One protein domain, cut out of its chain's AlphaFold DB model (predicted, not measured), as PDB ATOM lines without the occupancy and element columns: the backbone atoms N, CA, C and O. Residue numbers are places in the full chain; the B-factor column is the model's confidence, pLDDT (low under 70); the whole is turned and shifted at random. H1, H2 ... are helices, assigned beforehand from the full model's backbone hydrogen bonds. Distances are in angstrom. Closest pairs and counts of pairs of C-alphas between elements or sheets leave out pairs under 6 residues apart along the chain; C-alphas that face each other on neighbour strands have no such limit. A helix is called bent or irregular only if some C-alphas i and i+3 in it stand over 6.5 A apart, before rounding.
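This is residues 2 to 77 of the 251 residues of the protein "Folylpolyglutamate synthase" of Aspergillus sclerotialis (UniProt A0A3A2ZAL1). A long helix, H3, has a pair of short helices, H2 and H4, side by side near one flank of it, while H1 is set off from this group on a long link, with residues 6 to 14, of which 6 to 11 belong to H1, sticking out free. The three helices H2, H3 and H4 make a loose triangle, in which H2 and H4 touch each other and H3 is near both. The printed part has 76 residues with four named helices, in the order H1, H2, H3, H4, and no named strand; its class is all helix. It is only just loose, close to compact, with a radius of gyration of the C-alphas of 14.1 A and spans of 40 by 31 by 22 A.

Find C-alpha 41 at (-9.574, 10.923, -30.051); from there H3, residues 41 to 61, runs 29.7 A to C-alpha 61 at (5.639, -14.253, -34.210). It has a kink of 26 degrees near residue 55 and is only just irregular: C-alphas 56 and 59 are 6.7 A apart. Before it, look for H2 at residues 28 to 36, 12.8 A long. After it, H4, residues 71 to 76, is 10.1 A long and ends at C-alpha 76, (-8.288, 1.514, -45.466). Go back to C-alpha 2 at (-4.939, 3.128, -9.928) for the beginning of H1, residues 2 to 11, 14.2 A long.

Start at H3, which is close to H2 but not clearly touching it: their closest C-alphas, those of Phe 34 and Arg 44, are 7.0 A apart. These two run opposite ways at a shallow tilt of 31 degrees. H3 is also close to H4 but not clearly touching it, with the C-alphas of Val 51 and Ile 71 closest at 7.4 A. They run opposite ways at a steep tilt of 51 degrees. Next look at H2 and H4, which touch: their closest C-alphas, those of Val 33 and Ser 75, are 6.2 A apart. They run the same way at a shallow tilt of 20 degrees. H1 is apart from H2, H3 and H4. In the backbone, each O i to N i+4 pair of H1 and H2 is within hydrogen-bond range; H3 has 15 of 17, and H4 has 0 of 2 but 3 of 3 O i to N i+3 pairs.

The two C-alphas farthest apart are those of Glu 10 and Ser 36, 40.7 A. Without residues 6 to 14, the body spans 35 by 32 by 21 A. The link from H1 to H2, residues 12 to 27, is long; H2 to H3 is tight and H3 to H4 short. The printed part has no cut. Its mean pLDDT is 84.0, and the model's confidence is under 70 at residues 18 to 27.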
ATOM      1  N   ARG A   2      -5.493   3.815 -11.120       74.31
ATOM      2  CA  ARG A   2      -4.939   3.128  -9.928       74.31
ATOM      3  C   ARG A   2      -5.160   1.611  -9.907       74.31
ATOM      4  O   ARG A   2      -4.194   0.888  -9.764       74.31
ATOM      5  N   THR A   3      -6.379   1.125 -10.145       80.00
ATOM      6  CA  THR A   3      -6.681  -0.322 -10.119       80.00
ATOM      7  C   THR A   3      -5.841  -1.138 -11.107       80.00
ATOM      8  O   THR A   3      -5.352  -2.206 -10.763       80.00
ATOM      9  N   ILE A   4      -5.638  -0.623 -12.325       79.56
ATOM     10  CA  ILE A   4      -4.841  -1.302 -13.357       79.56
ATOM     11  C   ILE A   4      -3.356  -1.270 -12.982       79.56
ATOM     12  O   ILE A   4      -2.688  -2.293 -13.064       79.56
ATOM     13  N   GLN A   5      -2.853  -0.128 -12.505       83.12
ATOM     14  CA  GLN A   5      -1.463   0.011 -12.057       83.12
ATOM     15  C   GLN A   5      -1.139  -0.909 -10.876       83.12
ATOM     16  O   GLN A   5      -0.115  -1.585 -10.897       83.12
ATOM     17  N   THR A   6      -2.027  -0.986  -9.883       85.94
ATOM     18  CA  THR A   6      -1.892  -1.913  -8.754       85.94
ATOM     19  C   THR A   6      -1.848  -3.354  -9.244       85.94
ATOM     20  O   THR A   6      -0.969  -4.106  -8.841       85.94
ATOM     21  N   ARG A   7      -2.722  -3.731 -10.185       85.88
ATOM     22  CA  ARG A   7      -2.744  -5.100 -10.707       85.88
ATOM     23  C   ARG A   7      -1.499  -5.461 -11.520       85.88
ATOM     24  O   ARG A   7      -1.021  -6.584 -11.428       85.88
ATOM     25  N   ILE A   8      -0.965  -4.519 -12.295       88.31
ATOM     26  CA  ILE A   8       0.301  -4.678 -13.026       88.31
ATOM     27  C   ILE A   8       1.452  -4.934 -12.048       88.31
ATOM     28  O   ILE A   8       2.229  -5.864 -12.250       88.31
ATOM     29  N   GLN A   9       1.520  -4.154 -10.964       86.94
ATOM     30  CA  GLN A   9       2.524  -4.330  -9.914       86.94
ATOM     31  C   GLN A   9       2.386  -5.681  -9.202       86.94
ATOM     32  O   GLN A   9       3.383  -6.370  -9.027       86.94
ATOM     33  N   GLU A  10       1.165  -6.082  -8.835       91.56
ATOM     34  CA  GLU A  10       0.893  -7.386  -8.211       91.56
ATOM     35  C   GLU A  10       1.329  -8.566  -9.084       91.56
ATOM     36  O   GLU A  10       1.798  -9.577  -8.570       91.56
ATOM     37  N   LEU A  11       1.142  -8.451 -10.400       90.69
ATOM     38  CA  LEU A  11       1.475  -9.505 -11.353       90.69
ATOM     39  C   LEU A  11       2.939  -9.466 -11.809       90.69
ATOM     40  O   LEU A  11       3.372 -10.393 -12.487       90.69
ATOM     41  N   GLY A  12       3.691  -8.415 -11.465       87.75
ATOM     42  CA  GLY A  12       5.079  -8.243 -11.899       87.75
ATOM     43  C   GLY A  12       5.239  -8.177 -13.421       87.75
ATOM     44  O   GLY A  12       6.288  -8.556 -13.934       87.75
ATOM     45  N   ILE A  13       4.201  -7.744 -14.143       85.50
ATOM     46  CA  ILE A  13       4.211  -7.679 -15.610       85.50
ATOM     47  C   ILE A  13       4.667  -6.305 -16.094       85.50
ATOM     48  O   ILE A  13       4.328  -5.276 -15.506       85.50
ATOM     49  N   GLU A  14       5.406  -6.276 -17.199       81.69
ATOM     50  CA  GLU A  14       5.683  -5.023 -17.897       81.69
ATOM     51  C   GLU A  14       4.403  -4.478 -18.537       81.69
ATOM     52  O   GLU A  14       3.526  -5.221 -18.984       81.69
ATOM     53  N   SER A  15       4.272  -3.153 -18.565       78.88
ATOM     54  CA  SER A  15       3.108  -2.493 -19.148       78.88
ATOM     55  C   SER A  15       3.519  -1.247 -19.909       78.88
ATOM     56  O   SER A  15       4.378  -0.485 -19.465       78.88
ATOM     57  N   VAL A  16       2.862  -1.023 -21.042       77.69
ATOM     58  CA  VAL A  16       3.030   0.183 -21.846       77.69
ATOM     59  C   VAL A  16       1.671   0.861 -21.966       77.69
ATOM     60  O   VAL A  16       0.698   0.257 -22.415       77.69
ATOM     61  N   PHE A  17       1.591   2.122 -21.542       72.38
ATOM     62  CA  PHE A  17       0.359   2.905 -21.610       72.38
ATOM     63  C   PHE A  17       0.351   3.789 -22.854       72.38
ATOM     64  O   PHE A  17       1.266   4.578 -23.088       72.38
ATOM     65  N   THR A  18      -0.726   3.714 -23.628       65.94
ATOM     66  CA  THR A  18      -0.995   4.656 -24.715       65.94
ATOM     67  C   THR A  18      -1.839   5.810 -24.187       65.94
ATOM     68  O   THR A  18      -2.972   5.604 -23.748       65.94
ATOM     69  N   LEU A  19      -1.307   7.029 -24.242       65.50
ATOM     70  CA  LEU A  19      -2.066   8.240 -23.933       65.50
ATOM     71  C   LEU A  19      -2.573   8.902 -25.231       65.50
ATOM     72  O   LEU A  19      -1.850   8.873 -26.235       65.50
ATOM     73  N   PRO A  20      -3.783   9.499 -25.216       55.53
ATOM     74  CA  PRO A  20      -4.387  10.117 -26.399       55.53
ATOM     75  C   PRO A  20      -3.564  11.282 -26.969       55.53
ATOM     76  O   PRO A  20      -3.499  11.434 -28.186       55.53
ATOM     77  N   ASP A  21      -2.874  12.041 -26.110       56.34
ATOM     78  CA  ASP A  21      -2.313  13.352 -26.480       56.34
ATOM     79  C   ASP A  21      -0.795  13.377 -26.702       56.34
ATOM     80  O   ASP A  21      -0.221  14.424 -26.986       56.34
ATOM     81  N   VAL A  22      -0.109  12.234 -26.623       56.00
ATOM     82  CA  VAL A  22       1.335  12.196 -26.909       56.00
ATOM     83  C   VAL A  22       1.525  11.964 -28.406       56.00
ATOM     84  O   VAL A  22       1.711  10.823 -28.838       56.00
ATOM     85  N   LEU A  23       1.394  13.034 -29.197       52.34
ATOM     86  CA  LEU A  23       1.669  13.044 -30.643       52.34
ATOM     87  C   LEU A  23       3.178  12.994 -30.938       52.34
ATOM     88  O   LEU A  23       3.586  12.392 -31.928       52.34
ATOM     89  N   ASP A  24       4.005  13.538 -30.043       48.59
ATOM     90  CA  ASP A  24       5.447  13.726 -30.270       48.59
ATOM     91  C   ASP A  24       6.300  12.460 -30.072       48.59
ATOM     92  O   ASP A  24       7.498  12.470 -30.334       48.59
ATOM     93  N   SER A  25       5.695  11.344 -29.649       59.22
ATOM     94  CA  SER A  25       6.381  10.054 -29.458       59.22
ATOM     95  C   SER A  25       5.918   8.967 -30.441       59.22
ATOM     96  O   SER A  25       6.052   7.780 -30.140       59.22
ATOM     97  N   GLN A  26       5.260   9.338 -31.544       65.94
ATOM     98  CA  GLN A  26       4.620   8.379 -32.453       65.94
ATOM     99  C   GLN A  26       5.447   8.125 -33.718       65.94
ATOM    100  O   GLN A  26       6.119   9.043 -34.197       65.94
ATOM    101  N   PRO A  27       5.362   6.915 -34.312       68.94
ATOM    102  CA  PRO A  27       5.940   6.658 -35.625       68.94
ATOM    103  C   PRO A  27       5.432   7.698 -36.642       68.94
ATOM    104  O   PRO A  27       4.218   7.923 -36.713       68.94
ATOM    105  N   PRO A  28       6.301   8.308 -37.471       79.69
ATOM    106  CA  PRO A  28       5.893   9.329 -38.443       79.69
ATOM    107  C   PRO A  28       4.752   8.886 -39.372       79.69
ATOM    108  O   PRO A  28       3.901   9.695 -39.754       79.69
ATOM    109  N   ALA A  29       4.698   7.592 -39.703       84.25
ATOM    110  CA  ALA A  29       3.634   7.005 -40.511       84.25
ATOM    111  C   ALA A  29       2.251   7.111 -39.841       84.25
ATOM    112  O   ALA A  29       1.267   7.400 -40.521       84.25
ATOM    113  N   LEU A  30       2.166   6.950 -38.515       85.94
ATOM    114  CA  LEU A  30       0.899   7.003 -37.781       85.94
ATOM    115  C   LEU A  30       0.367   8.439 -37.707       85.94
ATOM    116  O   LEU A  30      -0.814   8.685 -37.948       85.94
ATOM    117  N   THR A  31       1.263   9.407 -37.503       85.38
ATOM    118  CA  THR A  31       0.934  10.836 -37.575       85.38
ATOM    119  C   THR A  31       0.361  11.216 -38.942       85.38
ATOM    120  O   THR A  31      -0.575  12.013 -39.017       85.38
ATOM    121  N   LYS A  32       0.876  10.633 -40.034       86.81
ATOM    122  CA  LYS A  32       0.330  10.849 -41.382       86.81
ATOM    123  C   LYS A  32      -1.106  10.326 -41.500       86.81
ATOM    124  O   LYS A  32      -1.953  11.059 -42.002       86.81
ATOM    125  N   VAL A  33      -1.391   9.127 -40.980       88.75
ATOM    126  CA  VAL A  33      -2.750   8.548 -40.951       88.75
ATOM    127  C   VAL A  33      -3.712   9.424 -40.142       88.75
ATOM    128  O   VAL A  33      -4.811   9.733 -40.600       88.75
ATOM    129  N   PHE A  34      -3.295   9.896 -38.965       89.44
ATOM    130  CA  PHE A  34      -4.140  10.740 -38.110       89.44
ATOM    131  C   PHE A  34      -4.441  12.114 -38.711       89.44
ATOM    132  O   PHE A  34      -5.458  12.710 -38.373       89.44
ATOM    133  N   ARG A  35      -3.573  12.621 -39.594       87.19
ATOM    134  CA  ARG A  35      -3.816  13.863 -40.341       87.19
ATOM    135  C   ARG A  35      -4.709  13.659 -41.563       87.19
ATOM    136  O   ARG A  35      -5.358  14.611 -41.978       87.19
ATOM    137  N   SER A  36      -4.727  12.461 -42.153       87.25
ATOM    138  CA  SER A  36      -5.527  12.175 -43.352       87.25
ATOM    139  C   SER A  36      -6.968  11.764 -43.058       87.25
ATOM    140  O   SER A  36      -7.794  11.790 -43.965       87.25
ATOM    141  N   LEU A  37      -7.272  11.360 -41.825       86.81
ATOM    142  CA  LEU A  37      -8.583  10.849 -41.432       86.81
ATOM    143  C   LEU A  37      -9.234  11.754 -40.376       86.81
ATOM    144  O   LEU A  37      -8.568  12.202 -39.441       86.81
ATOM    145  N   ASP A  38     -10.553  11.952 -40.459       87.25
ATOM    146  CA  ASP A  38     -11.356  12.654 -39.437       87.25
ATOM    147  C   ASP A  38     -11.624  11.747 -38.217       87.25
ATOM    148  O   ASP A  38     -12.763  11.447 -37.858       87.25
ATOM    149  N   LEU A  39     -10.550  11.243 -37.601       87.75
ATOM    150  CA  LEU A  39     -10.629  10.332 -36.459       87.75
ATOM    151  C   LEU A  39     -10.912  11.079 -35.165       87.75
ATOM    152  O   LEU A  39     -10.210  12.035 -34.816       87.75
ATOM    153  N   GLN A  40     -11.836  10.523 -34.389       88.56
ATOM    154  CA  GLN A  40     -12.076  10.929 -33.013       88.56
ATOM    155  C   GLN A  40     -10.906  10.525 -32.094       88.56
ATOM    156  O   GLN A  40     -10.221   9.533 -32.369       88.56
ATOM    157  N   PRO A  41     -10.689  11.219 -30.958       86.94
ATOM    158  CA  PRO A  41      -9.574  10.923 -30.051       86.94
ATOM    159  C   PRO A  41      -9.497   9.451 -29.614       86.94
ATOM    160  O   PRO A  41      -8.424   8.851 -29.614       86.94
ATOM    161  N   HIS A  42     -10.639   8.828 -29.312       84.38
ATOM    162  CA  HIS A  42     -10.691   7.416 -28.924       84.38
ATOM    163  C   HIS A  42     -10.300   6.462 -30.070       84.38
ATOM    164  O   HIS A  42      -9.652   5.451 -29.818       84.38
ATOM    165  N   GLN A  43     -10.631   6.788 -31.326       88.06
ATOM    166  CA  GLN A  43     -10.224   5.999 -32.496       88.06
ATOM    167  C   GLN A  43      -8.707   6.066 -32.701       88.06
ATOM    168  O   GLN A  43      -8.081   5.039 -32.958       88.06
ATOM    169  N   ARG A  44      -8.099   7.246 -32.508       88.44
ATOM    170  CA  ARG A  44      -6.635   7.412 -32.542       88.44
ATOM    171  C   ARG A  44      -5.957   6.586 -31.450       88.44
ATOM    172  O   ARG A  44      -4.994   5.876 -31.733       88.44
ATOM    173  N   THR A  45      -6.493   6.613 -30.228       85.75
ATOM    174  CA  THR A  45      -5.999   5.779 -29.121       85.75
ATOM    175  C   THR A  45      -6.106   4.293 -29.452       85.75
ATOM    176  O   THR A  45      -5.122   3.578 -29.303       85.75
ATOM    177  N   ASN A  46      -7.244   3.829 -29.977       87.81
ATOM    178  CA  ASN A  46      -7.428   2.428 -30.362       87.81
ATOM    179  C   ASN A  46      -6.453   1.995 -31.469       87.81
ATOM    180  O   ASN A  46      -5.840   0.934 -31.356       87.81
ATOM    181  N   MET A  47      -6.260   2.821 -32.505       89.31
ATOM    182  CA  MET A  47      -5.267   2.556 -33.552       89.31
ATOM    183  C   MET A  47      -3.852   2.476 -32.972       89.31
ATOM    184  O   MET A  47      -3.108   1.551 -33.288       89.31
ATOM    185  N   ARG A  48      -3.486   3.402 -32.078       87.69
ATOM    186  CA  ARG A  48      -2.182   3.389 -31.404       87.69
ATOM    187  C   ARG A  48      -1.992   2.132 -30.555       87.69
ATOM    188  O   ARG A  48      -0.920   1.538 -30.614       87.69
ATOM    189  N   CYS A  49      -3.009   1.713 -29.800       87.75
ATOM    190  CA  CYS A  49      -2.983   0.459 -29.043       87.75
ATOM    191  C   CYS A  49      -2.717  -0.740 -29.957       87.75
ATOM    192  O   CYS A  49      -1.885  -1.579 -29.626       87.75
ATOM    193  N   ALA A  50      -3.398  -0.813 -31.103       90.12
ATOM    194  CA  ALA A  50      -3.229  -1.907 -32.053       90.12
ATOM    195  C   ALA A  50      -1.812  -1.936 -32.651       90.12
ATOM    196  O   ALA A  50      -1.179  -2.990 -32.664       90.12
ATOM    197  N   VAL A  51      -1.289  -0.781 -33.083       90.38
ATOM    198  CA  VAL A  51       0.083  -0.666 -33.610       90.38
ATOM    199  C   VAL A  51       1.108  -1.082 -32.561       90.38
ATOM    200  O   VAL A  51       1.983  -1.888 -32.858       90.38
ATOM    201  N   LEU A  52       0.973  -0.592 -31.328       88.88
ATOM    202  CA  LEU A  52       1.877  -0.949 -30.239       88.88
ATOM    203  C   LEU A  52       1.802  -2.445 -29.901       88.88
ATOM    204  O   LEU A  52       2.832  -3.082 -29.711       88.88
ATOM    205  N   GLY A  53       0.597  -3.020 -29.867       89.38
ATOM    206  CA  GLY A  53       0.413  -4.456 -29.658       89.38
ATOM    207  C   GLY A  53       1.125  -5.287 -30.727       89.38
ATOM    208  O   GLY A  53       1.807  -6.253 -30.398       89.38
ATOM    209  N   LEU A  54       1.043  -4.871 -31.995       91.19
ATOM    210  CA  LEU A  54       1.792  -5.505 -33.080       91.19
ATOM    211  C   LEU A  54       3.303  -5.308 -32.927       91.19
ATOM    212  O   LEU A  54       4.045  -6.263 -33.112       91.19
ATOM    213  N   GLN A  55       3.769  -4.108 -32.574       89.56
ATOM    214  CA  GLN A  55       5.198  -3.834 -32.367       89.56
ATOM    215  C   GLN A  55       5.799  -4.700 -31.253       89.56
ATOM    216  O   GLN A  55       6.953  -5.102 -31.364       89.56
ATOM    217  N   LEU A  56       5.018  -5.016 -30.216       88.75
ATOM    218  CA  LEU A  56       5.438  -5.899 -29.127       88.75
ATOM    219  C   LEU A  56       5.367  -7.386 -29.506       88.75
ATOM    220  O   LEU A  56       6.254  -8.143 -29.132       88.75
ATOM    221  N   ALA A  57       4.340  -7.815 -30.248       91.31
ATOM    222  CA  ALA A  57       4.108  -9.235 -30.535       91.31
ATOM    223  C   ALA A  57       4.818  -9.754 -31.801       91.31
ATOM    224  O   ALA A  57       5.237 -10.910 -31.856       91.31
ATOM    225  N   MET A  58       4.942  -8.934 -32.850       93.44
ATOM    226  CA  MET A  58       5.492  -9.372 -34.141       93.44
ATOM    227  C   MET A  58       6.957  -9.821 -34.090       93.44
ATOM    228  O   MET A  58       7.257 -10.778 -34.800       93.44
ATOM    229  N   PRO A  59       7.853  -9.255 -33.257       93.12
ATOM    230  CA  PRO A  59       9.217  -9.770 -33.135       93.12
ATOM    231  C   PRO A  59       9.295 -11.247 -32.724       93.12
ATOM    232  O   PRO A  59      10.247 -11.917 -33.103       93.12
ATOM    233  N   GLU A  60       8.308 -11.763 -31.985       93.88
ATOM    234  CA  GLU A  60       8.253 -13.177 -31.582       93.88
ATOM    235  C   GLU A  60       7.507 -14.060 -32.594       93.88
ATOM    236  O   GLU A  60       7.811 -15.243 -32.730       93.88
ATOM    237  N   ILE A  61       6.526 -13.498 -33.310       94.75
ATOM    238  CA  ILE A  61       5.639 -14.253 -34.210       94.75
ATOM    239  C   ILE A  61       6.169 -14.276 -35.651       94.75
ATOM    240  O   ILE A  61       6.144 -15.325 -36.292       94.75
ATOM    241  N   ARG A  62       6.611 -13.124 -36.176       95.19
ATOM    242  CA  ARG A  62       7.167 -12.925 -37.528       95.19
ATOM    243  C   ARG A  62       8.266 -11.847 -37.508       95.19
ATOM    244  O   ARG A  62       7.988 -10.699 -37.868       95.19
ATOM    245  N   PRO A  63       9.498 -12.195 -37.089       92.75
ATOM    246  CA  PRO A  63      10.605 -11.248 -36.910       92.75
ATOM    247  C   PRO A  63      10.963 -10.435 -38.166       92.75
ATOM    248  O   PRO A  63      11.480  -9.323 -38.074       92.75
ATOM    249  N   GLU A  64      10.703 -10.983 -39.350       94.19
ATOM    250  CA  GLU A  64      10.951 -10.344 -40.642       94.19
ATOM    251  C   GLU A  64       9.941  -9.236 -40.987       94.19
ATOM    252  O   GLU A  64      10.209  -8.402 -41.855       94.19
ATOM    253  N   LEU A  65       8.783  -9.206 -40.320       92.56
ATOM    254  CA  LEU A  65       7.711  -8.261 -40.606       92.56
ATOM    255  C   LEU A  65       7.910  -6.947 -39.845       92.56
ATOM    256  O   LEU A  65       7.776  -6.877 -38.625       92.56
ATOM    257  N   GLN A  66       8.138  -5.868 -40.588       90.81
ATOM    258  CA  GLN A  66       8.223  -4.522 -40.023       90.81
ATOM    259  C   GLN A  66       6.819  -3.942 -39.821       90.81
ATOM    260  O   GLN A  66       6.131  -3.617 -40.782       90.81
ATOM    261  N   VAL A  67       6.383  -3.765 -38.573       90.69
ATOM    262  CA  VAL A  67       5.033  -3.240 -38.274       90.69
ATOM    263  C   VAL A  67       4.797  -1.862 -38.894       90.69
ATOM    264  O   VAL A  67       3.698  -1.578 -39.367       90.69
ATOM    265  N   ASP A  68       5.835  -1.032 -38.977       88.94
ATOM    266  CA  ASP A  68       5.750   0.296 -39.581       88.94
ATOM    267  C   ASP A  68       5.331   0.255 -41.060       88.94
ATOM    268  O   ASP A  68       4.667   1.183 -41.531       88.94
ATOM    269  N   SER A  69       5.623  -0.836 -41.788       91.62
ATOM    270  CA  SER A  69       5.164  -1.002 -43.173       91.62
ATOM    271  C   SER A  69       3.666  -1.304 -43.282       91.62
ATOM    272  O   SER A  69       3.104  -1.170 -44.364       91.62
ATOM    273  N   LEU A  70       3.011  -1.699 -42.186       91.19
ATOM    274  CA  LEU A  70       1.570  -1.973 -42.130       91.19
ATOM    275  C   LEU A  70       0.746  -0.735 -41.764       91.19
ATOM    276  O   LEU A  70      -0.450  -0.692 -42.034       91.19
ATOM    277  N   ILE A  71       1.363   0.287 -41.161       91.69
ATOM    278  CA  ILE A  71       0.661   1.492 -40.697       91.69
ATOM    279  C   ILE A  71      -0.154   2.181 -41.809       91.69
ATOM    280  O   ILE A  71      -1.286   2.580 -41.528       91.69
ATOM    281  N   PRO A  72       0.327   2.310 -43.066       90.38
ATOM    282  CA  PRO A  72      -0.472   2.904 -44.139       90.38
ATOM    283  C   PRO A  72      -1.798   2.177 -44.407       90.38
ATOM    284  O   PRO A  72      -2.775   2.820 -44.793       90.38
ATOM    285  N   GLU A  73      -1.869   0.867 -44.156       91.19
ATOM    286  CA  GLU A  73      -3.076   0.059 -44.371       91.19
ATOM    287  C   GLU A  73      -4.197   0.406 -43.384       91.19
ATOM    288  O   GLU A  73      -5.370   0.229 -43.706       91.19
ATOM    289  N   LEU A  74      -3.874   1.007 -42.229       89.75
ATOM    290  CA  LEU A  74      -4.876   1.498 -41.272       89.75
ATOM    291  C   LEU A  74      -5.816   2.538 -41.887       89.75
ATOM    292  O   LEU A  74      -6.946   2.684 -41.427       89.75
ATOM    293  N   SER A  75      -5.374   3.241 -42.935       88.00
ATOM    294  CA  SER A  75      -6.211   4.209 -43.652       88.00
ATOM    295  C   SER A  75      -7.362   3.584 -44.440       88.00
ATOM    296  O   SER A  75      -8.312   4.283 -44.774       88.00
ATOM    297  N   LYS A  76      -7.287   2.277 -44.711       89.44
ATOM    298  CA  LYS A  76      -8.288   1.514 -45.466       89.44
ATOM    299  C   LYS A  76      -9.266   0.770 -44.558       89.44
ATOM    300  O   LYS A  76     -10.166   0.100 -45.051       89.44
ATOM    301  N   VAL A  77      -9.058   0.823 -43.242       87.50
ATOM    302  CA  VAL A  77      -9.874   0.078 -42.288       87.50
ATOM    303  C   VAL A  77     -11.215   0.775 -42.117       87.50
ATOM    304  O   VAL A  77     -11.286   1.926 -41.690       87.50
TER     305      VAL A  77